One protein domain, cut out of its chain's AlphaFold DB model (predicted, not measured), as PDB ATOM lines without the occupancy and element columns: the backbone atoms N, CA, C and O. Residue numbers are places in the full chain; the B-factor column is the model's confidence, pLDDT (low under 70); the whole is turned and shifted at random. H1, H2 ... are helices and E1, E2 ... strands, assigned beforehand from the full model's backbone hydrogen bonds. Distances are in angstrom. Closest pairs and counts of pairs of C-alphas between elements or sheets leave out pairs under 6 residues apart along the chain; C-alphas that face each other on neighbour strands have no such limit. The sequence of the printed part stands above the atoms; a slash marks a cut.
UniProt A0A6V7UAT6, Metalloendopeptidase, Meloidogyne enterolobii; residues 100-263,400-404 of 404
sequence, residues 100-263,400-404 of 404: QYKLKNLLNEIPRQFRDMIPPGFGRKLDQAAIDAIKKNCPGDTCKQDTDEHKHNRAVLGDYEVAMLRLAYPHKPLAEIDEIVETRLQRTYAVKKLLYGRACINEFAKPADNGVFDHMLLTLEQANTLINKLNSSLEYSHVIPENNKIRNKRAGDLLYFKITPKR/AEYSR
ATOM      1  N   GLN A 100     -15.714 -54.472   6.462       83.12
ATOM      2  CA  GLN A 100     -16.256 -53.936   7.707       83.12
ATOM      3  C   GLN A 100     -15.409 -52.754   8.158       83.12
ATOM      4  O   GLN A 100     -14.196 -52.877   8.305       83.12
ATOM      5  N   TYR A 101     -16.048 -51.614   8.393       80.12
ATOM      6  CA  TYR A 101     -15.363 -50.417   8.854       80.12
ATOM      7  C   TYR A 101     -15.717 -50.088  10.300       80.12
ATOM      8  O   TYR A 101     -16.844 -50.286  10.751       80.12
ATOM      9  N   LYS A 102     -14.751 -49.532  11.039       77.88
ATOM     10  CA  LYS A 102     -14.999 -49.049  12.400       77.88
ATOM     11  C   LYS A 102     -15.798 -47.754  12.346       77.88
ATOM     12  O   LYS A 102     -15.398 -46.813  11.666       77.88
ATOM     13  N   LEU A 103     -16.893 -47.703  13.099       75.94
ATOM     14  CA  LEU A 103     -17.769 -46.539  13.177       75.94
ATOM     15  C   LEU A 103     -17.585 -45.799  14.501       75.94
ATOM     16  O   LEU A 103     -17.577 -46.409  15.569       75.94
ATOM     17  N   LYS A 104     -17.474 -44.473  14.432       75.00
ATOM     18  CA  LYS A 104     -17.463 -43.573  15.587       75.00
ATOM     19  C   LYS A 104     -18.778 -42.802  15.645       75.00
ATOM     20  O   LYS A 104     -19.162 -42.173  14.664       75.00
ATOM     21  N   ASN A 105     -19.454 -42.839  16.793       74.88
ATOM     22  CA  ASN A 105     -20.661 -42.047  17.029       74.88
ATOM     23  C   ASN A 105     -20.281 -40.581  17.290       74.88
ATOM     24  O   ASN A 105     -19.588 -40.293  18.269       74.88
ATOM     25  N   LEU A 106     -20.743 -39.676  16.428       70.06
ATOM     26  CA  LEU A 106     -20.440 -38.246  16.525       70.06
ATOM     27  C   LEU A 106     -21.264 -37.542  17.617       70.06
ATOM     28  O   LEU A 106     -20.777 -36.601  18.237       70.06
ATOM     29  N   LEU A 107     -22.464 -38.036  17.947       71.00
ATOM     30  CA  LEU A 107     -23.317 -37.440  18.990       71.00
ATOM     31  C   LEU A 107     -22.712 -37.523  20.394       71.00
ATOM     32  O   LEU A 107     -23.104 -36.764  21.285       71.00
ATOM     33  N   ASN A 108     -21.779 -38.450  20.616       72.19
ATOM     34  CA  ASN A 108     -21.101 -38.591  21.903       72.19
ATOM     35  C   ASN A 108     -20.217 -37.380  22.225       72.19
ATOM     36  O   ASN A 108     -19.999 -37.093  23.398       72.19
ATOM     37  N   GLU A 109     -19.744 -36.664  21.204       69.44
ATOM     38  CA  GLU A 109     -18.889 -35.482  21.360       69.44
ATOM     39  C   GLU A 109     -19.702 -34.180  21.430       69.44
ATOM     40  O   GLU A 109     -19.159 -33.130  21.769       69.44
ATOM     41  N   ILE A 110     -21.011 -34.245  21.158       71.50
ATOM     42  CA  ILE A 110     -21.892 -33.078  21.088       71.50
ATOM     43  C   ILE A 110     -22.719 -32.950  22.383       71.50
ATOM     44  O   ILE A 110     -23.471 -33.876  22.732       71.50
ATOM     45  N   PRO A 111     -22.633 -31.804  23.095       79.19
ATOM     46  CA  PRO A 111     -23.462 -31.525  24.265       79.19
ATOM     47  C   PRO A 111     -24.957 -31.655  23.955       79.19
ATOM     48  O   PRO A 111     -25.412 -31.246  22.890       79.19
ATOM     49  N   ARG A 112     -25.742 -32.179  24.909       79.75
ATOM     50  CA  ARG A 112     -27.172 -32.493  24.701       79.75
ATOM     51  C   ARG A 112     -27.984 -31.319  24.150       79.75
ATOM     52  O   ARG A 112     -28.790 -31.533  23.261       79.75
ATOM     53  N   GLN A 113     -27.709 -30.101  24.616       81.75
ATOM     54  CA  GLN A 113     -28.399 -28.874  24.196       81.75
ATOM     55  C   GLN A 113     -28.276 -28.543  22.700       81.75
ATOM     56  O   GLN A 113     -29.081 -27.781  22.184       81.75
ATOM     57  N   PHE A 114     -27.274 -29.092  22.005       75.75
ATOM     58  CA  PHE A 114     -27.075 -28.872  20.572       75.75
ATOM     59  C   PHE A 114     -27.591 -30.029  19.719       75.75
ATOM     60  O   PHE A 114     -27.588 -29.912  18.500       75.75
ATOM     61  N   ARG A 115     -28.033 -31.140  20.328       73.56
ATOM     62  CA  ARG A 115     -28.490 -32.323  19.583       73.56
ATOM     63  C   ARG A 115     -29.774 -32.057  18.811       73.56
ATOM     64  O   ARG A 115     -29.890 -32.512  17.684       73.56
ATOM     65  N   ASP A 116     -30.666 -31.252  19.378       70.88
ATOM     66  CA  ASP A 116     -31.946 -30.895  18.753       70.88
ATOM     67  C   ASP A 116     -31.778 -29.919  17.570       70.88
ATOM     68  O   ASP A 116     -32.714 -29.699  16.810       70.88
ATOM     69  N   MET A 117     -30.582 -29.338  17.399       72.19
ATOM     70  CA  MET A 117     -30.238 -28.467  16.268       72.19
ATOM     71  C   MET A 117     -29.567 -29.227  15.116       72.19
ATOM     72  O   MET A 117     -29.275 -28.626  14.080       72.19
ATOM     73  N   ILE A 118     -29.265 -30.517  15.299       70.44
ATOM     74  CA  ILE A 118     -28.588 -31.318  14.281       70.44
ATOM     75  C   ILE A 118     -29.626 -31.719  13.227       70.44
ATOM     76  O   ILE A 118     -30.660 -32.286  13.588       70.44
ATOM     77  N   PRO A 119     -29.366 -31.459  11.933       68.25
ATOM     78  CA  PRO A 119     -30.228 -31.932  10.861       68.25
ATOM     79  C   PRO A 119     -30.416 -33.454  10.916       68.25
ATOM     80  O   PRO A 119     -29.532 -34.160  11.412       68.25
ATOM     81  N   PRO A 120     -31.532 -33.985  10.398       67.75
ATOM     82  CA  PRO A 120     -31.768 -35.425  10.348       67.75
ATOM     83  C   PRO A 120     -30.618 -36.179   9.665       67.75
ATOM     84  O   PRO A 120     -30.010 -35.683   8.714       67.75
ATOM     85  N   GLY A 121     -30.313 -37.382  10.161       65.50
ATOM     86  CA  GLY A 121     -29.225 -38.195   9.625       65.50
ATOM     87  C   GLY A 121     -29.575 -38.920   8.323       65.50
ATOM     88  O   GLY A 121     -30.733 -39.011   7.903       65.50
ATOM     89  N   PHE A 122     -28.541 -39.478   7.687       74.50
ATOM     90  CA  PHE A 122     -28.670 -40.232   6.440       74.50
ATOM     91  C   PHE A 122     -29.573 -41.463   6.606       74.50
ATOM     92  O   PHE A 122     -29.406 -42.261   7.534       74.50
ATOM     93  N   GLY A 123     -30.503 -41.664   5.669       69.62
ATOM     94  CA  GLY A 123     -31.410 -42.815   5.694       69.62
ATOM     95  C   GLY A 123     -32.437 -42.766   6.829       69.62
ATOM     96  O   GLY A 123     -32.774 -43.808   7.399       69.62
ATOM     97  N   ARG A 124     -32.925 -41.565   7.165       76.88
ATOM     98  CA  ARG A 124     -34.060 -41.359   8.073       76.88
ATOM     99  C   ARG A 124     -35.283 -42.168   7.621       76.88
ATOM    100  O   ARG A 124     -35.574 -42.284   6.431       76.88
ATOM    101  N   LYS A 125     -36.031 -42.687   8.597       82.38
ATOM    102  CA  LYS A 125     -37.326 -43.332   8.364       82.38
ATOM    103  C   LYS A 125     -38.357 -42.302   7.883       82.38
ATOM    104  O   LYS A 125     -38.515 -41.258   8.515       82.38
ATOM    105  N   LEU A 126     -39.070 -42.621   6.806       86.88
ATOM    106  CA  LEU A 126     -40.189 -41.806   6.338       86.88
ATOM    107  C   LEU A 126     -41.355 -41.839   7.330       86.88
ATOM    108  O   LEU A 126     -41.566 -42.828   8.038       86.88
ATOM    109  N   ASP A 127     -42.120 -40.751   7.379       89.88
ATOM    110  CA  ASP A 127     -43.373 -40.743   8.123       89.88
ATOM    111  C   ASP A 127     -44.427 -41.638   7.444       89.88
ATOM    112  O   ASP A 127     -44.318 -42.013   6.272       89.88
ATOM    113  N   GLN A 128     -45.458 -42.020   8.202       91.56
ATOM    114  CA  GLN A 128     -46.481 -42.929   7.686       91.56
ATOM    115  C   GLN A 128     -47.268 -42.306   6.523       91.56
ATOM    116  O   GLN A 128     -47.644 -43.013   5.594       91.56
ATOM    117  N   ALA A 129     -47.470 -40.985   6.539       92.38
ATOM    118  CA  ALA A 129     -48.194 -40.280   5.487       92.38
ATOM    119  C   ALA A 129     -47.448 -40.328   4.141       92.38
ATOM    120  O   ALA A 129     -48.070 -40.562   3.105       92.38
ATOM    121  N   ALA A 130     -46.125 -40.164   4.152       91.25
ATOM    122  CA  ALA A 130     -45.253 -40.287   2.992       91.25
ATOM    123  C   ALA A 130     -45.209 -41.732   2.492       91.25
ATOM    124  O   ALA A 130     -45.334 -41.957   1.290       91.25
ATOM    125  N   ILE A 131     -45.110 -42.717   3.393       92.25
ATOM    126  CA  ILE A 131     -45.169 -44.141   3.026       92.25
ATOM    127  C   ILE A 131     -46.489 -44.452   2.309       92.25
ATOM    128  O   ILE A 131     -46.484 -45.024   1.217       92.25
ATOM    129  N   ASP A 132     -47.616 -44.028   2.882       92.38
ATOM    130  CA  ASP A 132     -48.943 -44.248   2.307       92.38
ATOM    131  C   ASP A 132     -49.129 -43.497   0.977       92.38
ATOM    132  O   ASP A 132     -49.824 -43.984   0.084       92.38
ATOM    133  N   ALA A 133     -48.504 -42.325   0.820       92.19
ATOM    134  CA  ALA A 133     -48.506 -41.554  -0.420       92.19
ATOM    135  C   ALA A 133     -47.717 -42.252  -1.538       92.19
ATOM    136  O   ALA A 133     -48.264 -42.444  -2.622       92.19
ATOM    137  N   ILE A 134     -46.484 -42.691  -1.264       90.31
ATOM    138  CA  ILE A 134     -45.630 -43.398  -2.234       90.31
ATOM    139  C   ILE A 134     -46.286 -44.719  -2.641       90.31
ATOM    140  O   ILE A 134     -46.330 -45.065  -3.819       90.31
ATOM    141  N   LYS A 135     -46.864 -45.450  -1.681       90.75
ATOM    142  CA  LYS A 135     -47.515 -46.741  -1.935       90.75
ATOM    143  C   LYS A 135     -48.639 -46.655  -2.973       90.75
ATOM    144  O   LYS A 135     -48.845 -47.616  -3.710       90.75
ATOM    145  N   LYS A 136     -49.335 -45.515  -3.083       90.00
ATOM    146  CA  LYS A 136     -50.392 -45.304  -4.095       90.00
ATOM    147  C   LYS A 136     -49.865 -45.311  -5.530       90.00
ATOM    148  O   LYS A 136     -50.617 -45.672  -6.430       90.00
ATOM    149  N   ASN A 137     -48.591 -44.982  -5.732       87.31
ATOM    150  CA  ASN A 137     -47.945 -45.009  -7.045       87.31
ATOM    151  C   ASN A 137     -47.489 -46.406  -7.466       87.31
ATOM    152  O   ASN A 137     -46.952 -46.564  -8.559       87.31
ATOM    153  N   CYS A 138     -47.728 -47.423  -6.632       85.19
ATOM    154  CA  CYS A 138     -47.469 -48.809  -6.975       85.19
ATOM    155  C   CYS A 138     -48.768 -49.597  -7.202       85.19
ATOM    156  O   CYS A 138     -49.306 -50.191  -6.263       85.19
ATOM    157  N   PRO A 139     -49.308 -49.630  -8.435       74.62
ATOM    158  CA  PRO A 139     -50.458 -50.468  -8.737       74.62
ATOM    159  C   PRO A 139     -50.041 -51.950  -8.748       74.62
ATOM    160  O   PRO A 139     -49.553 -52.471  -9.751       74.62
ATOM    161  N   GLY A 140     -50.249 -52.641  -7.624       75.94
ATOM    162  CA  GLY A 140     -49.981 -54.075  -7.471       75.94
ATOM    163  C   GLY A 140     -48.513 -54.403  -7.168       75.94
ATOM    164  O   GLY A 140     -47.841 -53.668  -6.453       75.94
ATOM    165  N   ASP A 141     -48.016 -55.526  -7.693       78.56
ATOM    166  CA  ASP A 141     -46.642 -56.010  -7.457       78.56
ATOM    167  C   ASP A 141     -45.615 -55.504  -8.496       78.56
ATOM    168  O   ASP A 141     -44.484 -55.992  -8.552       78.56
ATOM    169  N   THR A 142     -45.978 -54.523  -9.328       82.62
ATOM    170  CA  THR A 142     -45.127 -54.020 -10.421       82.62
ATOM    171  C   THR A 142     -43.820 -53.404  -9.922       82.62
ATOM    172  O   THR A 142     -42.775 -53.648 -10.518       82.62
ATOM    173  N   CYS A 143     -43.829 -52.706  -8.784       86.88
ATOM    174  CA  CYS A 143     -42.626 -52.065  -8.231       86.88
ATOM    175  C   CYS A 143     -41.688 -53.028  -7.500       86.88
ATOM    176  O   CYS A 143     -40.688 -52.595  -6.932       86.88
ATOM    177  N   LYS A 144     -41.996 -54.329  -7.459       89.38
ATOM    178  CA  LYS A 144     -41.100 -55.351  -6.894       89.38
ATOM    179  C   LYS A 144     -40.148 -55.940  -7.936       89.38
ATOM    180  O   LYS A 144     -39.268 -56.724  -7.577       89.38
ATOM    181  N   GLN A 145     -40.320 -55.592  -9.211       87.44
ATOM    182  CA  GLN A 145     -39.555 -56.139 -10.326       87.44
ATOM    183  C   GLN A 145     -38.849 -55.022 -11.092       87.44
ATOM    184  O   GLN A 145     -39.424 -53.963 -11.315       87.44
ATOM    185  N   ASP A 146     -37.618 -55.280 -11.536       84.50
ATOM    186  CA  ASP A 146     -36.928 -54.346 -12.426       84.50
ATOM    187  C   ASP A 146     -37.589 -54.332 -13.801       84.50
ATOM    188  O   ASP A 146     -37.816 -55.386 -14.413       84.50
ATOM    189  N   THR A 147     -37.815 -53.123 -14.312       84.88
ATOM    190  CA  THR A 147     -38.213 -52.899 -15.698       84.88
ATOM    191  C   THR A 147     -37.073 -53.283 -16.642       84.88
ATOM    192  O   THR A 147     -35.901 -53.335 -16.258       84.88
ATOM    193  N   ASP A 148     -37.393 -53.540 -17.906       80.25
ATOM    194  CA  ASP A 148     -36.361 -53.832 -18.905       80.25
ATOM    195  C   ASP A 148     -35.443 -52.627 -19.157       80.25
ATOM    196  O   ASP A 148     -34.259 -52.795 -19.442       80.25
ATOM    197  N   GLU A 149     -35.960 -51.415 -18.949       79.88
ATOM    198  CA  GLU A 149     -35.188 -50.176 -18.987       79.88
ATOM    199  C   GLU A 149     -34.129 -50.124 -17.877       79.88
ATOM    200  O   GLU A 149     -32.974 -49.804 -18.158       79.88
ATOM    201  N   HIS A 150     -34.465 -50.504 -16.636       85.94
ATOM    202  CA  HIS A 150     -33.488 -50.545 -15.538       85.94
ATOM    203  C   HIS A 150     -32.321 -51.470 -15.870       85.94
ATOM    204  O   HIS A 150     -31.156 -51.079 -15.767       85.94
ATOM    205  N   LYS A 151     -32.637 -52.681 -16.336       83.19
ATOM    206  CA  LYS A 151     -31.611 -53.669 -16.660       83.19
ATOM    207  C   LYS A 151     -30.758 -53.228 -17.852       83.19
ATOM    208  O   LYS A 151     -29.538 -53.388 -17.823       83.19
ATOM    209  N   HIS A 152     -31.382 -52.630 -18.870       79.75
ATOM    210  CA  HIS A 152     -30.681 -52.041 -20.007       79.75
ATOM    211  C   HIS A 152     -29.718 -50.933 -19.563       79.75
ATOM    212  O   HIS A 152     -28.532 -50.999 -19.880       79.75
ATOM    213  N   ASN A 153     -30.195 -49.963 -18.776       83.62
ATOM    214  CA  ASN A 153     -29.382 -48.855 -18.269       83.62
ATOM    215  C   ASN A 153     -28.170 -49.364 -17.474       83.62
ATOM    216  O   ASN A 153     -27.046 -48.920 -17.718       83.62
ATOM    217  N   ARG A 154     -28.367 -50.359 -16.597       87.88
ATOM    218  CA  ARG A 154     -27.275 -50.984 -15.838       87.88
ATOM    219  C   ARG A 154     -26.238 -51.646 -16.742       87.88
ATOM    220  O   ARG A 154     -25.041 -51.453 -16.536       87.88
ATOM    221  N   ALA A 155     -26.677 -52.423 -17.732       82.31
ATOM    222  CA  ALA A 155     -25.776 -53.103 -18.658       82.31
ATOM    223  C   ALA A 155     -25.005 -52.113 -19.543       82.31
ATOM    224  O   ALA A 155     -23.807 -52.277 -19.762       82.31
ATOM    225  N   VAL A 156     -25.669 -51.055 -20.021       81.62
ATOM    226  CA  VAL A 156     -25.028 -49.981 -20.788       81.62
ATOM    227  C   VAL A 156     -23.992 -49.261 -19.946       81.62
ATOM    228  O   VAL A 156     -22.850 -49.155 -20.379       81.62
ATOM    229  N   LEU A 157     -24.338 -48.827 -18.738       88.06
ATOM    230  CA  LEU A 157     -23.375 -48.203 -17.836       88.06
ATOM    231  C   LEU A 157     -22.172 -49.119 -17.550       88.06
ATOM    232  O   LEU A 157     -21.036 -48.653 -17.567       88.06
ATOM    233  N   GLY A 158     -22.410 -50.418 -17.342       89.12
ATOM    234  CA  GLY A 158     -21.353 -51.417 -17.179       89.12
ATOM    235  C   GLY A 158     -20.359 -51.425 -18.343       89.12
ATOM    236  O   GLY A 158     -19.158 -51.296 -18.114       89.12
ATOM    237  N   ASP A 159     -20.849 -51.475 -19.585       84.12
ATOM    238  CA  ASP A 159     -20.001 -51.425 -20.785       84.12
ATOM    239  C   ASP A 159     -19.129 -50.163 -20.818       84.12
ATOM    240  O   ASP A 159     -17.930 -50.259 -21.072       84.12
ATOM    241  N   TYR A 160     -19.712 -48.993 -20.534       86.50
ATOM    242  CA  TYR A 160     -19.008 -47.704 -20.515       86.50
ATOM    243  C   TYR A 160     -17.966 -47.592 -19.392       86.50
ATOM    244  O   TYR A 160     -17.007 -46.828 -19.510       86.50
ATOM    245  N   GLU A 161     -18.110 -48.343 -18.309       89.75
ATOM    246  CA  GLU A 161     -17.158 -48.342 -17.194       89.75
ATOM    247  C   GLU A 161     -16.027 -49.341 -17.423       89.75
ATOM    248  O   GLU A 161     -14.861 -48.996 -17.227       89.75
ATOM    249  N   VAL A 162     -16.340 -50.533 -17.948       87.94
ATOM    250  CA  VAL A 162     -15.331 -51.499 -18.425       87.94
ATOM    251  C   VAL A 162     -14.437 -50.828 -19.458       87.94
ATOM    252  O   VAL A 162     -13.212 -50.881 -19.384       87.94
ATOM    253  N   ALA A 163     -15.069 -50.131 -20.388       84.50
ATOM    254  CA  ALA A 163     -14.456 -49.286 -21.381       84.50
ATOM    255  C   ALA A 163     -13.419 -48.301 -20.818       84.50
ATOM    256  O   ALA A 163     -12.248 -48.316 -21.212       84.50
ATOM    257  N   MET A 164     -13.837 -47.464 -19.869       85.56
ATOM    258  CA  MET A 164     -12.957 -46.476 -19.250       85.56
ATOM    259  C   MET A 164     -11.811 -47.134 -18.476       85.56
ATOM    260  O   MET A 164     -10.665 -46.695 -18.576       85.56
ATOM    261  N   LEU A 165     -12.081 -48.231 -17.767       86.69
ATOM    262  CA  LEU A 165     -11.052 -48.980 -17.046       86.69
ATOM    263  C   LEU A 165     -10.076 -49.715 -17.973       86.69
ATOM    264  O   LEU A 165      -8.929 -49.936 -17.596       86.69
ATOM    265  N   ARG A 166     -10.466 -50.061 -19.200       84.69
ATOM    266  CA  ARG A 166      -9.538 -50.634 -20.188       84.69
ATOM    267  C   ARG A 166      -8.569 -49.613 -20.755       84.69
ATOM    268  O   ARG A 166      -7.419 -49.958 -21.006       84.69
ATOM    269  N   LEU A 167      -9.002 -48.362 -20.908       80.19
ATOM    270  CA  LEU A 167      -8.092 -47.261 -21.247       80.19
ATOM    271  C   LEU A 167      -7.057 -47.039 -20.137       80.19
ATOM    272  O   LEU A 167      -5.916 -46.681 -20.425       80.19
ATOM    273  N   ALA A 168      -7.460 -47.272 -18.885       79.94
ATOM    274  CA  ALA A 168      -6.607 -47.195 -17.704       79.94
ATOM    275  C   ALA A 168      -5.602 -48.336 -17.599       79.94
ATOM    276  O   ALA A 168      -4.430 -48.141 -17.279       79.94
ATOM    277  N   TYR A 169      -6.092 -49.545 -17.837       84.44
ATOM    278  CA  TYR A 169      -5.380 -50.775 -17.559       84.44
ATOM    279  C   TYR A 169      -5.400 -51.685 -18.790       84.44
ATOM    280  O   TYR A 169      -5.990 -52.765 -18.741       84.44
ATOM    281  N   PRO A 170      -4.722 -51.303 -19.890       82.19
ATOM    282  CA  PRO A 170      -4.771 -52.049 -21.149       82.19
ATOM    283  C   PRO A 170      -4.233 -53.484 -21.032       82.19
ATOM    284  O   PRO A 170      -4.565 -54.337 -21.849       82.19
ATOM    285  N   HIS A 171      -3.410 -53.760 -20.017       85.50
ATOM    286  CA  HIS A 171      -2.830 -55.079 -19.758       85.50
ATOM    287  C   HIS A 171      -3.635 -55.937 -18.771       85.50
ATOM    288  O   HIS A 171      -3.313 -57.114 -18.608       85.50
ATOM    289  N   LYS A 172      -4.638 -55.378 -18.077       86.44
ATOM    290  CA  LYS A 172      -5.450 -56.166 -17.140       86.44
ATOM    291  C   LYS A 172      -6.387 -57.099 -17.918       86.44
ATOM    292  O   LYS A 172      -6.986 -56.662 -18.903       86.44
ATOM    293  N   PRO A 173      -6.554 -58.361 -17.484       88.12
ATOM    294  CA  PRO A 173      -7.528 -59.261 -18.087       88.12
ATOM    295  C   PRO A 173      -8.941 -58.679 -18.012       88.12
ATOM    296  O   PRO A 173      -9.337 -58.131 -16.982       88.12
ATOM    297  N   LEU A 174      -9.729 -58.867 -19.073       85.00
ATOM    298  CA  LEU A 174     -11.101 -58.358 -19.150       85.00
ATOM    299  C   LEU A 174     -11.970 -58.842 -17.976       85.00
ATOM    300  O   LEU A 174     -12.723 -58.056 -17.416       85.00
ATOM    301  N   ALA A 175     -11.796 -60.096 -17.548       85.38
ATOM    302  CA  ALA A 175     -12.506 -60.661 -16.403       85.38
ATOM    303  C   ALA A 175     -12.235 -59.928 -15.075       85.38
ATOM    304  O   ALA A 175     -13.121 -59.866 -14.231       85.38
ATOM    305  N   GLU A 176     -11.031 -59.382 -14.873       87.88
ATOM    306  CA  GLU A 176     -10.711 -58.618 -13.656       87.88
ATOM    307  C   GLU A 176     -11.375 -57.235 -13.692       87.88
ATOM    308  O   GLU A 176     -11.885 -56.757 -12.681       87.88
ATOM    309  N   ILE A 177     -11.405 -56.600 -14.866       88.25
ATOM    310  CA  ILE A 177     -12.076 -55.309 -15.060       88.25
ATOM    311  C   ILE A 177     -13.591 -55.458 -14.860       88.25
ATOM    312  O   ILE A 177     -14.190 -54.651 -14.150       88.25
ATOM    313  N   ASP A 178     -14.187 -56.506 -15.430       88.38
ATOM    314  CA  ASP A 178     -15.600 -56.872 -15.257       88.38
ATOM    315  C   ASP A 178     -15.960 -57.048 -13.775       88.38
ATOM    316  O   ASP A 178     -16.904 -56.435 -13.276       88.38
ATOM    317  N   GLU A 179     -15.137 -57.789 -13.023       88.88
ATOM    318  CA  GLU A 179     -15.346 -58.005 -11.589       88.88
ATOM    319  C   GLU A 179     -15.331 -56.690 -10.790       88.88
ATOM    320  O   GLU A 179     -16.154 -56.507  -9.884       88.88
ATOM    321  N   ILE A 180     -14.433 -55.756 -11.124       89.19
ATOM    322  CA  ILE A 180     -14.357 -54.433 -10.481       89.19
ATOM    323  C   ILE A 180     -15.643 -53.637 -10.742       89.19
ATOM    324  O   ILE A 180     -16.238 -53.097  -9.799       89.19
ATOM    325  N   VAL A 181     -16.086 -53.576 -12.001       91.69
ATOM    326  CA  VAL A 181     -17.289 -52.831 -12.402       91.69
ATOM    327  C   VAL A 181     -18.535 -53.436 -11.769       91.69
ATOM    328  O   VAL A 181     -19.306 -52.706 -11.138       91.69
ATOM    329  N   GLU A 182     -18.715 -54.756 -11.858       91.62
ATOM    330  CA  GLU A 182     -19.871 -55.433 -11.269       91.62
ATOM    331  C   GLU A 182     -19.905 -55.251  -9.756       91.62
ATOM    332  O   GLU A 182     -20.956 -54.939  -9.198       91.62
ATOM    333  N   THR A 183     -18.757 -55.375  -9.084       92.06
ATOM    334  CA  THR A 183     -18.683 -55.176  -7.634       92.06
ATOM    335  C   THR A 183     -19.135 -53.776  -7.253       92.06
ATOM    336  O   THR A 183     -19.955 -53.636  -6.346       92.06
ATOM    337  N   ARG A 184     -18.686 -52.733  -7.961       92.81
ATOM    338  CA  ARG A 184     -19.158 -51.361  -7.721       92.81
ATOM    339  C   ARG A 184     -20.673 -51.252  -7.920       92.81
ATOM    340  O   ARG A 184     -21.368 -50.807  -7.010       92.81
ATOM    341  N   LEU A 185     -21.196 -51.711  -9.058       93.56
ATOM    342  CA  LEU A 185     -22.626 -51.629  -9.372       93.56
ATOM    343  C   LEU A 185     -23.495 -52.423  -8.374       93.56
ATOM    344  O   LEU A 185     -24.594 -51.996  -8.021       93.56
ATOM    345  N   GLN A 186     -23.021 -53.576  -7.892       92.75
ATOM    346  CA  GLN A 186     -23.686 -54.361  -6.843       92.75
ATOM    347  C   GLN A 186     -23.662 -53.654  -5.487       92.75
ATOM    348  O   GLN A 186     -24.643 -53.711  -4.743       92.75
ATOM    349  N   ARG A 187     -22.568 -52.963  -5.144       93.56
ATOM    350  CA  ARG A 187     -22.485 -52.168  -3.910       93.56
ATOM    351  C   ARG A 187     -23.421 -50.969  -3.956       93.56
ATOM    352  O   ARG A 187     -24.134 -50.754  -2.982       93.56
ATOM    353  N   THR A 188     -23.505 -50.269  -5.085       94.94
ATOM    354  CA  THR A 188     -24.494 -49.202  -5.306       94.94
ATOM    355  C   THR A 188     -25.918 -49.720  -5.094       94.94
ATOM    356  O   THR A 188     -26.680 -49.156  -4.312       94.94
ATOM    357  N   TYR A 189     -26.269 -50.858  -5.698       94.94
ATOM    358  CA  TYR A 189     -27.585 -51.468  -5.500       94.94
ATOM    359  C   TYR A 189     -27.824 -51.927  -4.046       94.94
ATOM    360  O   TYR A 189     -28.929 -51.801  -3.512       94.94
ATOM    361  N   ALA A 190     -26.792 -52.419  -3.351       94.69
ATOM    362  CA  ALA A 190     -26.879 -52.762  -1.932       94.69
ATOM    363  C   ALA A 190     -27.153 -51.537  -1.041       94.69
ATOM    364  O   ALA A 190     -27.976 -51.649  -0.131       94.69
ATOM    365  N   VAL A 191     -26.542 -50.379  -1.331       93.75
ATOM    366  CA  VAL A 191     -26.862 -49.102  -0.663       93.75
ATOM    367  C   VAL A 191     -28.351 -48.799  -0.804       93.75
ATOM    368  O   VAL A 191     -29.023 -48.596   0.207       93.75
ATOM    369  N   LYS A 192     -28.895 -48.856  -2.028       95.00
ATOM    370  CA  LYS A 192     -30.325 -48.601  -2.257       95.00
ATOM    371  C   LYS A 192     -31.221 -49.546  -1.463       95.00
ATOM    372  O   LYS A 192     -32.154 -49.101  -0.807       95.00
ATOM    373  N   LYS A 193     -30.936 -50.851  -1.467       94.81
ATOM    374  CA  LYS A 193     -31.750 -51.830  -0.720       94.81
ATOM    375  C   LYS A 193     -31.796 -51.526   0.776       94.81
ATOM    376  O   LYS A 193     -32.864 -51.594   1.381       94.81
ATOM    377  N   LEU A 194     -30.651 -51.185   1.366       92.81
ATOM    378  CA  LEU A 194     -30.573 -50.826   2.783       92.81
ATOM    379  C   LEU A 194     -31.329 -49.527   3.077       92.81
ATOM    380  O   LEU A 194     -32.039 -49.441   4.078       92.81
ATOM    381  N   LEU A 195     -31.232 -48.549   2.176       91.88
ATOM    382  CA  LEU A 195     -31.958 -47.287   2.267       91.88
ATOM    383  C   LEU A 195     -33.482 -47.495   2.234       91.88
ATOM    384  O   LEU A 195     -34.205 -46.911   3.036       91.88
ATOM    385  N   TYR A 196     -33.969 -48.383   1.367       93.06
ATOM    386  CA  TYR A 196     -35.395 -48.713   1.270       93.06
ATOM    387  C   TYR A 196     -35.890 -49.458   2.512       93.06
ATOM    388  O   TYR A 196     -37.009 -49.219   2.964       93.06
ATOM    389  N   GLY A 197     -35.053 -50.328   3.087       91.69
ATOM    390  CA  GLY A 197     -35.337 -50.989   4.362       91.69
ATOM    391  C   GLY A 197     -35.475 -49.994   5.516       91.69
ATOM    392  O   GLY A 197     -36.424 -50.070   6.292       91.69
ATOM    393  N   ARG A 198     -34.572 -49.011   5.593       88.75
ATOM    394  CA  ARG A 198     -34.630 -47.912   6.575       88.75
ATOM    395  C   ARG A 198     -35.876 -47.042   6.425       88.75
ATOM    396  O   ARG A 198     -36.458 -46.630   7.425       88.75
ATOM    397  N   ALA A 199     -36.280 -46.788   5.185       89.38
ATOM    398  CA  ALA A 199     -37.467 -46.008   4.861       89.38
ATOM    399  C   ALA A 199     -38.786 -46.792   5.000       89.38
ATOM    400  O   ALA A 199     -39.847 -46.197   4.850       89.38
ATOM    401  N   CYS A 200     -38.734 -48.101   5.287       89.81
ATOM    402  CA  CYS A 200     -39.893 -49.005   5.316       89.81
ATOM    403  C   CYS A 200     -40.674 -49.069   3.985       89.81
ATOM    404  O   CYS A 200     -41.877 -49.317   3.969       89.81
ATOM    405  N   ILE A 201     -39.988 -48.862   2.857       90.38
ATOM    406  CA  ILE A 201     -40.561 -48.945   1.500       90.38
ATOM    407  C   ILE A 201     -40.411 -50.362   0.919       90.38
ATOM    408  O   ILE A 201     -41.200 -50.798   0.078       90.38
ATOM    409  N   ASN A 202     -39.422 -51.115   1.407       90.88
ATOM    410  CA  ASN A 202     -39.054 -52.450   0.927       90.88
ATOM    411  C   ASN A 202     -40.180 -53.501   0.994       90.88
ATOM    412  O   ASN A 202     -40.068 -54.545   0.355       90.88
ATOM    413  N   GLU A 203     -41.244 -53.258   1.761       88.44
ATOM    414  CA  GLU A 203     -42.411 -54.147   1.836       88.44
ATOM    415  C   GLU A 203     -43.232 -54.163   0.537       88.44
ATOM    416  O   GLU A 203     -43.827 -55.186   0.182       88.44
ATOM    417  N   PHE A 204     -43.268 -53.041  -0.188       89.94
ATOM    418  CA  PHE A 204     -44.102 -52.881  -1.381       89.94
ATOM    419  C   PHE A 204     -43.329 -52.468  -2.636       89.94
ATOM    420  O   PHE A 204     -43.837 -52.688  -3.733       89.94
ATOM    421  N   ALA A 205     -42.105 -51.947  -2.513       92.50
ATOM    422  CA  ALA A 205     -41.273 -51.606  -3.662       92.50
ATOM    423  C   ALA A 205     -39.807 -52.012  -3.477       92.50
ATOM    424  O   ALA A 205     -39.254 -51.992  -2.377       92.50
ATOM    425  N   LYS A 206     -39.167 -52.364  -4.589       94.06
ATOM    426  CA  LYS A 206     -37.734 -52.631  -4.697       94.06
ATOM    427  C   LYS A 206     -37.063 -51.424  -5.366       94.06
ATOM    428  O   LYS A 206     -37.649 -50.870  -6.287       94.06
ATOM    429  N   PRO A 207     -35.846 -51.023  -4.967       93.88
ATOM    430  CA  PRO A 207     -35.103 -50.025  -5.730       93.88
ATOM    431  C   PRO A 207     -34.804 -50.496  -7.153       93.88
ATOM    432  O   PRO A 207     -34.516 -51.679  -7.355       93.88
ATOM    433  N   ALA A 208     -34.770 -49.554  -8.097       92.12
ATOM    434  CA  ALA A 208     -34.318 -49.807  -9.459       92.12
ATOM    435  C   ALA A 208     -32.842 -50.240  -9.488       92.12
ATOM    436  O   ALA A 208     -31.952 -49.497  -9.040       92.12
ATOM    437  N   ASP A 209     -32.564 -51.411 -10.066       92.38
ATOM    438  CA  ASP A 209     -31.202 -51.876 -10.337       92.38
ATOM    439  C   ASP A 209     -30.675 -51.332 -11.678       92.38
ATOM    440  O   ASP A 209     -30.427 -52.066 -12.630       92.38
ATOM    441  N   ASN A 210     -30.539 -50.004 -11.756       89.69
ATOM    442  CA  ASN A 210     -30.136 -49.257 -12.955       89.69
ATOM    443  C   ASN A 210     -28.654 -48.825 -12.963       89.69
ATOM    444  O   ASN A 210     -28.201 -48.178 -13.903       89.69
ATOM    445  N   GLY A 211     -27.897 -49.184 -11.922       91.00
ATOM    446  CA  GLY A 211     -26.455 -48.940 -11.810       91.00
ATOM    447  C   GLY A 211     -26.025 -47.568 -11.265       91.00
ATOM    448  O   GLY A 211     -24.846 -47.400 -10.960       91.00
ATOM    449  N   VAL A 212     -26.950 -46.626 -11.072       92.56
ATOM    450  CA  VAL A 212     -26.696 -45.284 -10.498       92.56
ATOM    451  C   VAL A 212     -27.310 -45.161  -9.105       92.56
ATOM    452  O   VAL A 212     -28.135 -45.992  -8.755       92.56
ATOM    453  N   PHE A 213     -26.955 -44.153  -8.311       92.69
ATOM    454  CA  PHE A 213     -27.605 -43.775  -7.044       92.69
ATOM    455  C   PHE A 213     -27.888 -42.276  -7.080       92.69
ATOM    456  O   PHE A 213     -26.948 -41.516  -7.285       92.69
ATOM    457  N   ASP A 214     -29.154 -41.867  -6.936       88.25
ATOM    458  CA  ASP A 214     -29.567 -40.465  -7.131       88.25
ATOM    459  C   ASP A 214     -29.015 -39.869  -8.446       88.25
ATOM    460  O   ASP A 214     -28.378 -38.827  -8.466       88.25
ATOM    461  N   HIS A 215     -29.144 -40.607  -9.555       86.12
ATOM    462  CA  HIS A 215     -28.576 -40.244 -10.868       86.12
ATOM    463  C   HIS A 215     -27.053 -39.979 -10.892       86.12
ATOM    464  O   HIS A 215     -26.523 -39.488 -11.882       86.12
ATOM    465  N   MET A 216     -26.325 -40.376  -9.849       91.31
ATOM    466  CA  MET A 216     -24.876 -40.231  -9.727       91.31
ATOM    467  C   MET A 216     -24.184 -41.595  -9.625       91.31
ATOM    468  O   MET A 216     -24.795 -42.639  -9.368       91.31
ATOM    469  N   LEU A 217     -22.868 -41.590  -9.816       93.62
ATOM    470  CA  LEU A 217     -22.014 -42.761  -9.669       93.62
ATOM    471  C   LEU A 217     -21.314 -42.737  -8.312       93.62
ATOM    472  O   LEU A 217     -20.675 -41.759  -7.929       93.62
ATOM    473  N   LEU A 218     -21.396 -43.855  -7.593       92.25
ATOM    474  CA  LEU A 218     -20.656 -44.049  -6.352       92.25
ATOM    475  C   LEU A 218     -19.355 -44.795  -6.629       92.25
ATOM    476  O   LEU A 218     -19.338 -45.821  -7.314       92.25
ATOM    477  N   THR A 219     -18.263 -44.327  -6.032       91.50
ATOM    478  CA  THR A 219     -17.036 -45.123  -5.946       91.50
ATOM    479  C   THR A 219     -17.255 -46.334  -5.039       91.50
ATOM    480  O   THR A 219     -18.141 -46.353  -4.179       91.50
ATOM    481  N   LEU A 220     -16.412 -47.360  -5.184       88.81
ATOM    482  CA  LEU A 220     -16.478 -48.539  -4.317       88.81
ATOM    483  C   LEU A 220     -16.295 -48.168  -2.831       88.81
ATOM    484  O   LEU A 220     -16.958 -48.730  -1.960       88.81
ATOM    485  N   GLU A 221     -15.426 -47.195  -2.544       86.12
ATOM    486  CA  GLU A 221     -15.181 -46.678  -1.194       86.12
ATOM    487  C   GLU A 221     -16.418 -45.957  -0.629       86.12
ATOM    488  O   GLU A 221     -16.820 -46.220   0.509       86.12
ATOM    489  N   GLN A 222     -17.063 -45.108  -1.438       87.69
ATOM    490  CA  GLN A 222     -18.322 -44.439  -1.089       87.69
ATOM    491  C   GLN A 222     -19.430 -45.454  -0.805       87.69
ATOM    492  O   GLN A 222     -20.023 -45.425   0.273       87.69
ATOM    493  N   ALA A 223     -19.660 -46.408  -1.710       91.12
ATOM    494  CA  ALA A 223     -20.714 -47.402  -1.545       91.12
ATOM    495  C   ALA A 223     -20.490 -48.287  -0.304       91.12
ATOM    496  O   ALA A 223     -21.412 -48.488   0.486       91.12
ATOM    497  N   ASN A 224     -19.261 -48.759  -0.061       89.56
ATOM    498  CA  ASN A 224     -18.942 -49.530   1.148       89.56
ATOM    499  C   ASN A 224     -19.141 -48.702   2.427       89.56
ATOM    500  O   ASN A 224     -19.644 -49.219   3.426       89.56
ATOM    501  N   THR A 225     -18.773 -47.419   2.405       84.88
ATOM    502  CA  THR A 225     -18.968 -46.499   3.537       84.88
ATOM    503  C   THR A 225     -20.451 -46.338   3.856       84.88
ATOM    504  O   THR A 225     -20.846 -46.502   5.011       84.88
ATOM    505  N   LEU A 226     -21.281 -46.083   2.840       87.00
ATOM    506  CA  LEU A 226     -22.729 -45.945   2.995       87.00
ATOM    507  C   LEU A 226     -23.372 -47.239   3.509       87.00
ATOM    508  O   LEU A 226     -24.199 -47.182   4.414       87.00
ATOM    509  N   ILE A 227     -22.948 -48.410   3.018       89.62
ATOM    510  CA  ILE A 227     -23.429 -49.710   3.520       89.62
ATOM    511  C   ILE A 227     -23.115 -49.882   5.011       89.62
ATOM    512  O   ILE A 227     -23.993 -50.261   5.783       89.62
ATOM    513  N   ASN A 228     -21.879 -49.597   5.433       87.25
ATOM    514  CA  ASN A 228     -21.489 -49.716   6.841       87.25
ATOM    515  C   ASN A 228     -22.320 -48.772   7.728       87.25
ATOM    516  O   ASN A 228     -22.823 -49.201   8.767       87.25
ATOM    517  N   LYS A 229     -22.534 -47.523   7.291       83.75
ATOM    518  CA  LYS A 229     -23.392 -46.556   7.993       83.75
ATOM    519  C   LYS A 229     -24.840 -47.051   8.099       83.75
ATOM    520  O   LYS A 229     -25.377 -47.120   9.203       83.75
ATOM    521  N   LEU A 230     -25.445 -47.473   6.985       86.19
ATOM    522  CA  LEU A 230     -26.834 -47.956   6.924       86.19
ATOM    523  C   LEU A 230     -27.065 -49.278   7.671       86.19
ATOM    524  O   LEU A 230     -28.182 -49.543   8.116       86.19
ATOM    525  N   ASN A 231     -26.036 -50.103   7.853       87.88
ATOM    526  CA  ASN A 231     -26.124 -51.298   8.697       87.88
ATOM    527  C   ASN A 231     -26.009 -50.974  10.190       87.88
ATOM    528  O   ASN A 231     -26.481 -51.741  11.026       87.88
ATOM    529  N   SER A 232     -25.405 -49.842  10.549       80.75
ATOM    530  CA  SER A 232     -25.250 -49.447  11.946       80.75
ATOM    531  C   SER A 232     -26.500 -48.756  12.475       80.75
ATOM    532  O   SER A 232     -26.975 -47.810  11.860       80.75
ATOM    533  N   SER A 233     -27.003 -49.110  13.657       71.69
ATOM    534  CA  SER A 233     -28.117 -48.379  14.298       71.69
ATOM    535  C   SER A 233     -27.786 -46.916  14.656       71.69
ATOM    536  O   SER A 233     -28.606 -46.227  15.257       71.69
ATOM    537  N   LEU A 234     -26.578 -46.445  14.331       69.94
ATOM    538  CA  LEU A 234     -26.090 -45.104  14.598       69.94
ATOM    539  C   LEU A 234     -26.447 -44.181  13.430       69.94
ATOM    540  O   LEU A 234     -25.798 -44.209  12.385       69.94
ATOM    541  N   GLU A 235     -27.450 -43.336  13.647       64.19
ATOM    542  CA  GLU A 235     -27.890 -42.313  12.689       64.19
ATOM    543  C   GLU A 235     -26.774 -41.313  12.338       64.19
ATOM    544  O   GLU A 235     -26.642 -40.912  11.186       64.19
ATOM    545  N   TYR A 236     -25.901 -41.000  13.303       68.50
ATOM    546  CA  TYR A 236     -24.744 -40.123  13.119       68.50
ATOM    547  C   TYR A 236     -23.459 -40.899  13.387       68.50
ATOM    548  O   TYR A 236     -22.951 -40.962  14.515       68.50
ATOM    549  N   SER A 237     -22.940 -41.533  12.341       65.62
ATOM    550  CA  SER A 237     -21.737 -42.351  12.428       65.62
ATOM    551  C   SER A 237     -20.702 -41.995  11.371       65.62
ATOM    552  O   SER A 237     -20.999 -41.738  10.207       65.62
ATOM    553  N   HIS A 238     -19.444 -42.009  11.800       70.25
ATOM    554  CA  HIS A 238     -18.291 -41.749  10.955       70.25
ATOM    555  C   HIS A 238     -17.453 -43.027  10.787       70.25
ATOM    556  O   HIS A 238     -17.065 -43.654  11.769       70.25
ATOM    557  N   VAL A 239     -17.157 -43.390   9.534       65.81
ATOM    558  CA  VAL A 239     -16.279 -44.507   9.138       65.81
ATOM    559  C   VAL A 239     -14.795 -44.158   9.273       65.81
ATOM    560  O   VAL A 239     -14.311 -43.274   8.576       65.81
ATOM    561  N   ILE A 240     -14.046 -44.902  10.089       62.81
ATOM    562  CA  ILE A 240     -12.585 -44.793  10.217       62.81
ATOM    563  C   ILE A 240     -11.915 -45.800   9.257       62.81
ATOM    564  O   ILE A 240     -12.037 -47.007   9.490       62.81
ATOM    565  N   PRO A 241     -11.184 -45.356   8.212       55.22
ATOM    566  CA  PRO A 241     -10.475 -46.260   7.301       55.22
ATOM    567  C   PRO A 241      -9.296 -46.964   7.992       55.22
ATOM    568  O   PRO A 241      -8.510 -46.313   8.681       55.22
ATOM    569  N   GLU A 242      -9.117 -48.270   7.761       49.09
ATOM    570  CA  GLU A 242      -8.113 -49.106   8.451       49.09
ATOM    571  C   GLU A 242      -6.648 -48.675   8.225       49.09
ATOM    572  O   GLU A 242      -5.816 -48.855   9.111       49.09
ATOM    573  N   ASN A 243      -6.328 -48.052   7.080       47.59
ATOM    574  CA  ASN A 243      -4.948 -47.706   6.697       47.59
ATOM    575  C   ASN A 243      -4.517 -46.264   7.002       47.59
ATOM    576  O   ASN A 243      -3.353 -45.913   6.786       47.59
ATOM    577  N   ASN A 244      -5.395 -45.424   7.551       44.31
ATOM    578  CA  ASN A 244      -4.954 -44.139   8.081       44.31
ATOM    579  C   ASN A 244      -4.422 -44.357   9.496       44.31
ATOM    580  O   ASN A 244      -5.159 -44.264  10.477       44.31
ATOM    581  N   LYS A 245      -3.101 -44.576   9.612       38.91
ATOM    582  CA  LYS A 245      -2.381 -44.172  10.826       38.91
ATOM    583  C   LYS A 245      -2.836 -42.748  11.105       38.91
ATOM    584  O   LYS A 245      -2.598 -41.865  10.282       38.91
ATOM    585  N   ILE A 246      -3.538 -42.554  12.214       43.16
ATOM    586  CA  ILE A 246      -3.987 -41.253  12.689       43.16
ATOM    587  C   ILE A 246      -2.717 -40.416  12.890       43.16
ATOM    588  O   ILE A 246      -2.136 -40.369  13.968       43.16
ATOM    589  N   ARG A 247      -2.231 -39.747  11.838       38.09
ATOM    590  CA  ARG A 247      -1.572 -38.464  12.025       38.09
ATOM    591  C   ARG A 247      -2.654 -37.651  12.694       38.09
ATOM    592  O   ARG A 247      -3.665 -37.423  12.042       38.09
ATOM    593  N   ASN A 248      -2.481 -37.354  13.981       39.50
ATOM    594  CA  ASN A 248      -3.390 -36.559  14.801       39.50
ATOM    595  C   ASN A 248      -3.867 -35.342  13.999       39.50
ATOM    596  O   ASN A 248      -3.201 -34.307  13.955       39.50
ATOM    597  N   LYS A 249      -4.985 -35.517  13.291       43.09
ATOM    598  CA  LYS A 249      -5.656 -34.468  12.546       43.09
ATOM    599  C   LYS A 249      -6.261 -33.572  13.612       43.09
ATOM    600  O   LYS A 249      -6.839 -34.059  14.585       43.09
ATOM    601  N   ARG A 250      -5.959 -32.278  13.524       42.34
ATOM    602  CA  ARG A 250      -6.222 -31.314  14.603       42.34
ATOM    603  C   ARG A 250      -7.733 -31.242  14.840       42.34
ATOM    604  O   ARG A 250      -8.496 -31.530  13.929       42.34
ATOM    605  N   ALA A 251      -8.173 -30.800  16.017       41.84
ATOM    606  CA  ALA A 251      -9.599 -30.654  16.351       41.84
ATOM    607  C   ALA A 251     -10.424 -29.870  15.297       41.84
ATOM    608  O   ALA A 251     -11.621 -30.098  15.161       41.84
ATOM    609  N   GLY A 252      -9.781 -29.015  14.488       42.00
ATOM    610  CA  GLY A 252     -10.397 -28.373  13.323       42.00
ATOM    611  C   GLY A 252     -10.840 -29.338  12.214       42.00
ATOM    612  O   GLY A 252     -11.877 -29.117  11.610       42.00
ATOM    613  N   ASP A 253     -10.135 -30.445  11.971       40.59
ATOM    614  CA  ASP A 253     -10.503 -31.427  10.936       40.59
ATOM    615  C   ASP A 253     -11.766 -32.235  11.302       40.59
ATOM    616  O   ASP A 253     -12.445 -32.742  10.409       40.59
ATOM    617  N   LEU A 254     -12.103 -32.317  12.597       44.41
ATOM    618  CA  LEU A 254     -13.374 -32.854  13.106       44.41
ATOM    619  C   LEU A 254     -14.530 -31.853  12.941       44.41
ATOM    620  O   LEU A 254     -15.651 -32.272  12.679       44.41
ATOM    621  N   LEU A 255     -14.254 -30.546  13.033       39.66
ATOM    622  CA  LEU A 255     -15.233 -29.470  12.806       39.66
ATOM    623  C   LEU A 255     -15.604 -29.294  11.325       39.66
ATOM    624  O   LEU A 255     -16.680 -28.791  11.025       39.66
ATOM    625  N   TYR A 256     -14.738 -29.719  10.402       37.41
ATOM    626  CA  TYR A 256     -14.990 -29.640   8.959       37.41
ATOM    627  C   TYR A 256     -15.662 -30.880   8.363       37.41
ATOM    628  O   TYR A 256     -15.780 -30.946   7.144       37.41
ATOM    629  N   PHE A 257     -16.020 -31.879   9.181       42.47
ATOM    630  CA  PHE A 257     -16.588 -33.153   8.727       42.47
ATOM    631  C   PHE A 257     -15.929 -33.713   7.435       42.47
ATOM    632  O   PHE A 257     -16.566 -34.316   6.575       42.47
ATOM    633  N   LYS A 258     -14.605 -33.530   7.285       40.25
ATOM    634  CA  LYS A 258     -13.800 -33.867   6.087       40.25
ATOM    635  C   LYS A 258     -13.521 -35.369   5.965       40.25
ATOM    636  O   LYS A 258     -12.381 -35.790   5.745       40.25
ATOM    637  N   ILE A 259     -14.527 -36.196   6.227       48.03
ATOM    638  CA  ILE A 259     -14.345 -37.639   6.394       48.03
ATOM    639  C   ILE A 259     -15.494 -38.463   5.807       48.03
ATOM    640  O   ILE A 259     -15.735 -39.602   6.208       48.03
ATOM    641  N   THR A 260     -16.160 -37.910   4.800       51.12
ATOM    642  CA  THR A 260     -16.765 -38.715   3.738       51.12
ATOM    643  C   THR A 260     -15.679 -39.050   2.711       51.12
ATOM    644  O   THR A 260     -14.824 -38.203   2.446       51.12
ATOM    645  N   PRO A 261     -15.685 -40.240   2.081       59.69
ATOM    646  CA  PRO A 261     -14.748 -40.612   1.011       59.69
ATOM    647  C   PRO A 261     -14.879 -39.772  -0.279       59.69
ATOM    648  O   PRO A 261     -14.391 -40.174  -1.332       59.69
ATOM    649  N   LYS A 262     -15.528 -38.600  -0.230       71.56
ATOM    650  CA  LYS A 262     -15.525 -37.601  -1.301       71.56
ATOM    651  C   LYS A 262     -14.132 -36.988  -1.378       71.56
ATOM    652  O   LYS A 262     -13.775 -36.076  -0.631       71.56
ATOM    653  N   ARG A 263     -13.315 -37.532  -2.275       79.88
ATOM    654  CA  ARG A 263     -11.999 -36.978  -2.583       79.88
ATOM    655  C   ARG A 263     -12.187 -35.644  -3.300       79.88
ATOM    656  O   ARG A 263     -13.016 -35.531  -4.197       79.88
ATOM    657  N   ALA A 400     -23.299 -35.055   7.855       64.50
ATOM    658  CA  ALA A 400     -21.857 -34.918   8.007       64.50
ATOM    659  C   ALA A 400     -21.160 -34.405   6.733       64.50
ATOM    660  O   ALA A 400     -19.964 -34.174   6.745       64.50
ATOM    661  N   GLU A 401     -21.848 -34.235   5.611       63.81
ATOM    662  CA  GLU A 401     -21.235 -33.759   4.365       63.81
ATOM    663  C   GLU A 401     -21.437 -32.265   4.137       63.81
ATOM    664  O   GLU A 401     -20.820 -31.686   3.241       63.81
ATOM    665  N   TYR A 402     -22.243 -31.629   4.985       62.12
ATOM    666  CA  TYR A 402     -22.619 -30.232   4.867       62.12
ATOM    667  C   TYR A 402     -22.066 -29.455   6.063       62.12
ATOM    668  O   TYR A 402     -22.436 -29.690   7.212       62.12
ATOM    669  N   SER A 403     -21.176 -28.498   5.802       49.72
ATOM    670  CA  SER A 403     -20.822 -27.469   6.783       49.72
ATOM    671  C   SER A 403     -21.799 -26.304   6.639       49.72
ATOM    672  O   SER A 403     -21.893 -25.743   5.544       49.72
ATOM    673  N   ARG A 404     -22.508 -25.946   7.714       44.28
ATOM    674  CA  ARG A 404     -23.232 -24.667   7.784       44.28
ATOM    675  C   ARG A 404     -22.270 -23.494   7.928       44.28
ATOM    676  O   ARG A 404     -21.262 -23.654   8.656       44.28
TER     677      ARG A 404
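This is residues 100 to 263 and 400 to 404 of the 404 residues of the protein "Metalloendopeptidase" of Meloidogyne enterolobii (UniProt A0A6V7UAT6). Two long helices, H4 and H5, form a V, and the shorter H6 packs beside H5 on the side away from H4, with a small two-stranded sheet, E1 and E2, beyond H6. Long links reach out to H3 at the rim, and residues 243 to 253 stick out. The printed part has 169 residues, with seven named helices and two named strands in the order E1 H1 H2 H3 H4 H5 H6 E2 H7; the class is mostly helix, with helices holding 79 and strands 8 of the 87 residues in named elements, and the sheet is antiparallel. It is only just loose, close to compact, with a radius of gyration of the C-alphas of 18.9 A, and flat, spanning 50 by 50 by 26 A.

E1, residues 102 to 105, is antiparallel to E2, residues 237 to 240, at 144 degrees, with N 104 and O 238 2.8 A apart, within hydrogen-bond range. H1, residues 106 to 109, and H2, residues 112 to 115, are close but not clearly touching: their closest C-alphas, of Leu 107 and Arg 115, are 7.3 A apart. H3, residues 128 to 135, touches no helix. H4, residues 148 to 168, touches residues 174 to 185 alone of H5, residues 174 to 198, at a steep tilt of 45 degrees, opposite ways; the closest C-alphas, of Val 162 and Ile 177, are 6.0 A apart. H6, residues 220 to 231, touches H5 at a shallow tilt of 28 degrees, the same way; the closest C-alphas, of Arg 184 and Leu 220, are 5.2 A apart. The closest C-alphas of H6 and E2, of Lys 229 and Ser 237, are 6.3 A apart. H7, residues 251 to 255, touches no helix. Every O i to N i+4 pair is within hydrogen-bond range in H3 to H7; H1 and H2 are too short for one.

E1 begins at C-alpha 102 (-14.999, -49.049, 12.400). H4 is 30.5 A long, H5 36.4 A and H6 16.4 A. H7 ends at C-alpha 255 (-15.233, -29.470, 12.806).

The farthest C-alphas, of Gln 113 and His 171, are 57.2 A apart. Residues 264 to 399 are not printed, and C-alphas 263 and 400 are 14.6 A apart. The links H2 to H3, H3 to H4 and H5 to H6 are long. Mean pLDDT of the printed part is 78.6; 37 residues are under 70, among them 239 to 261.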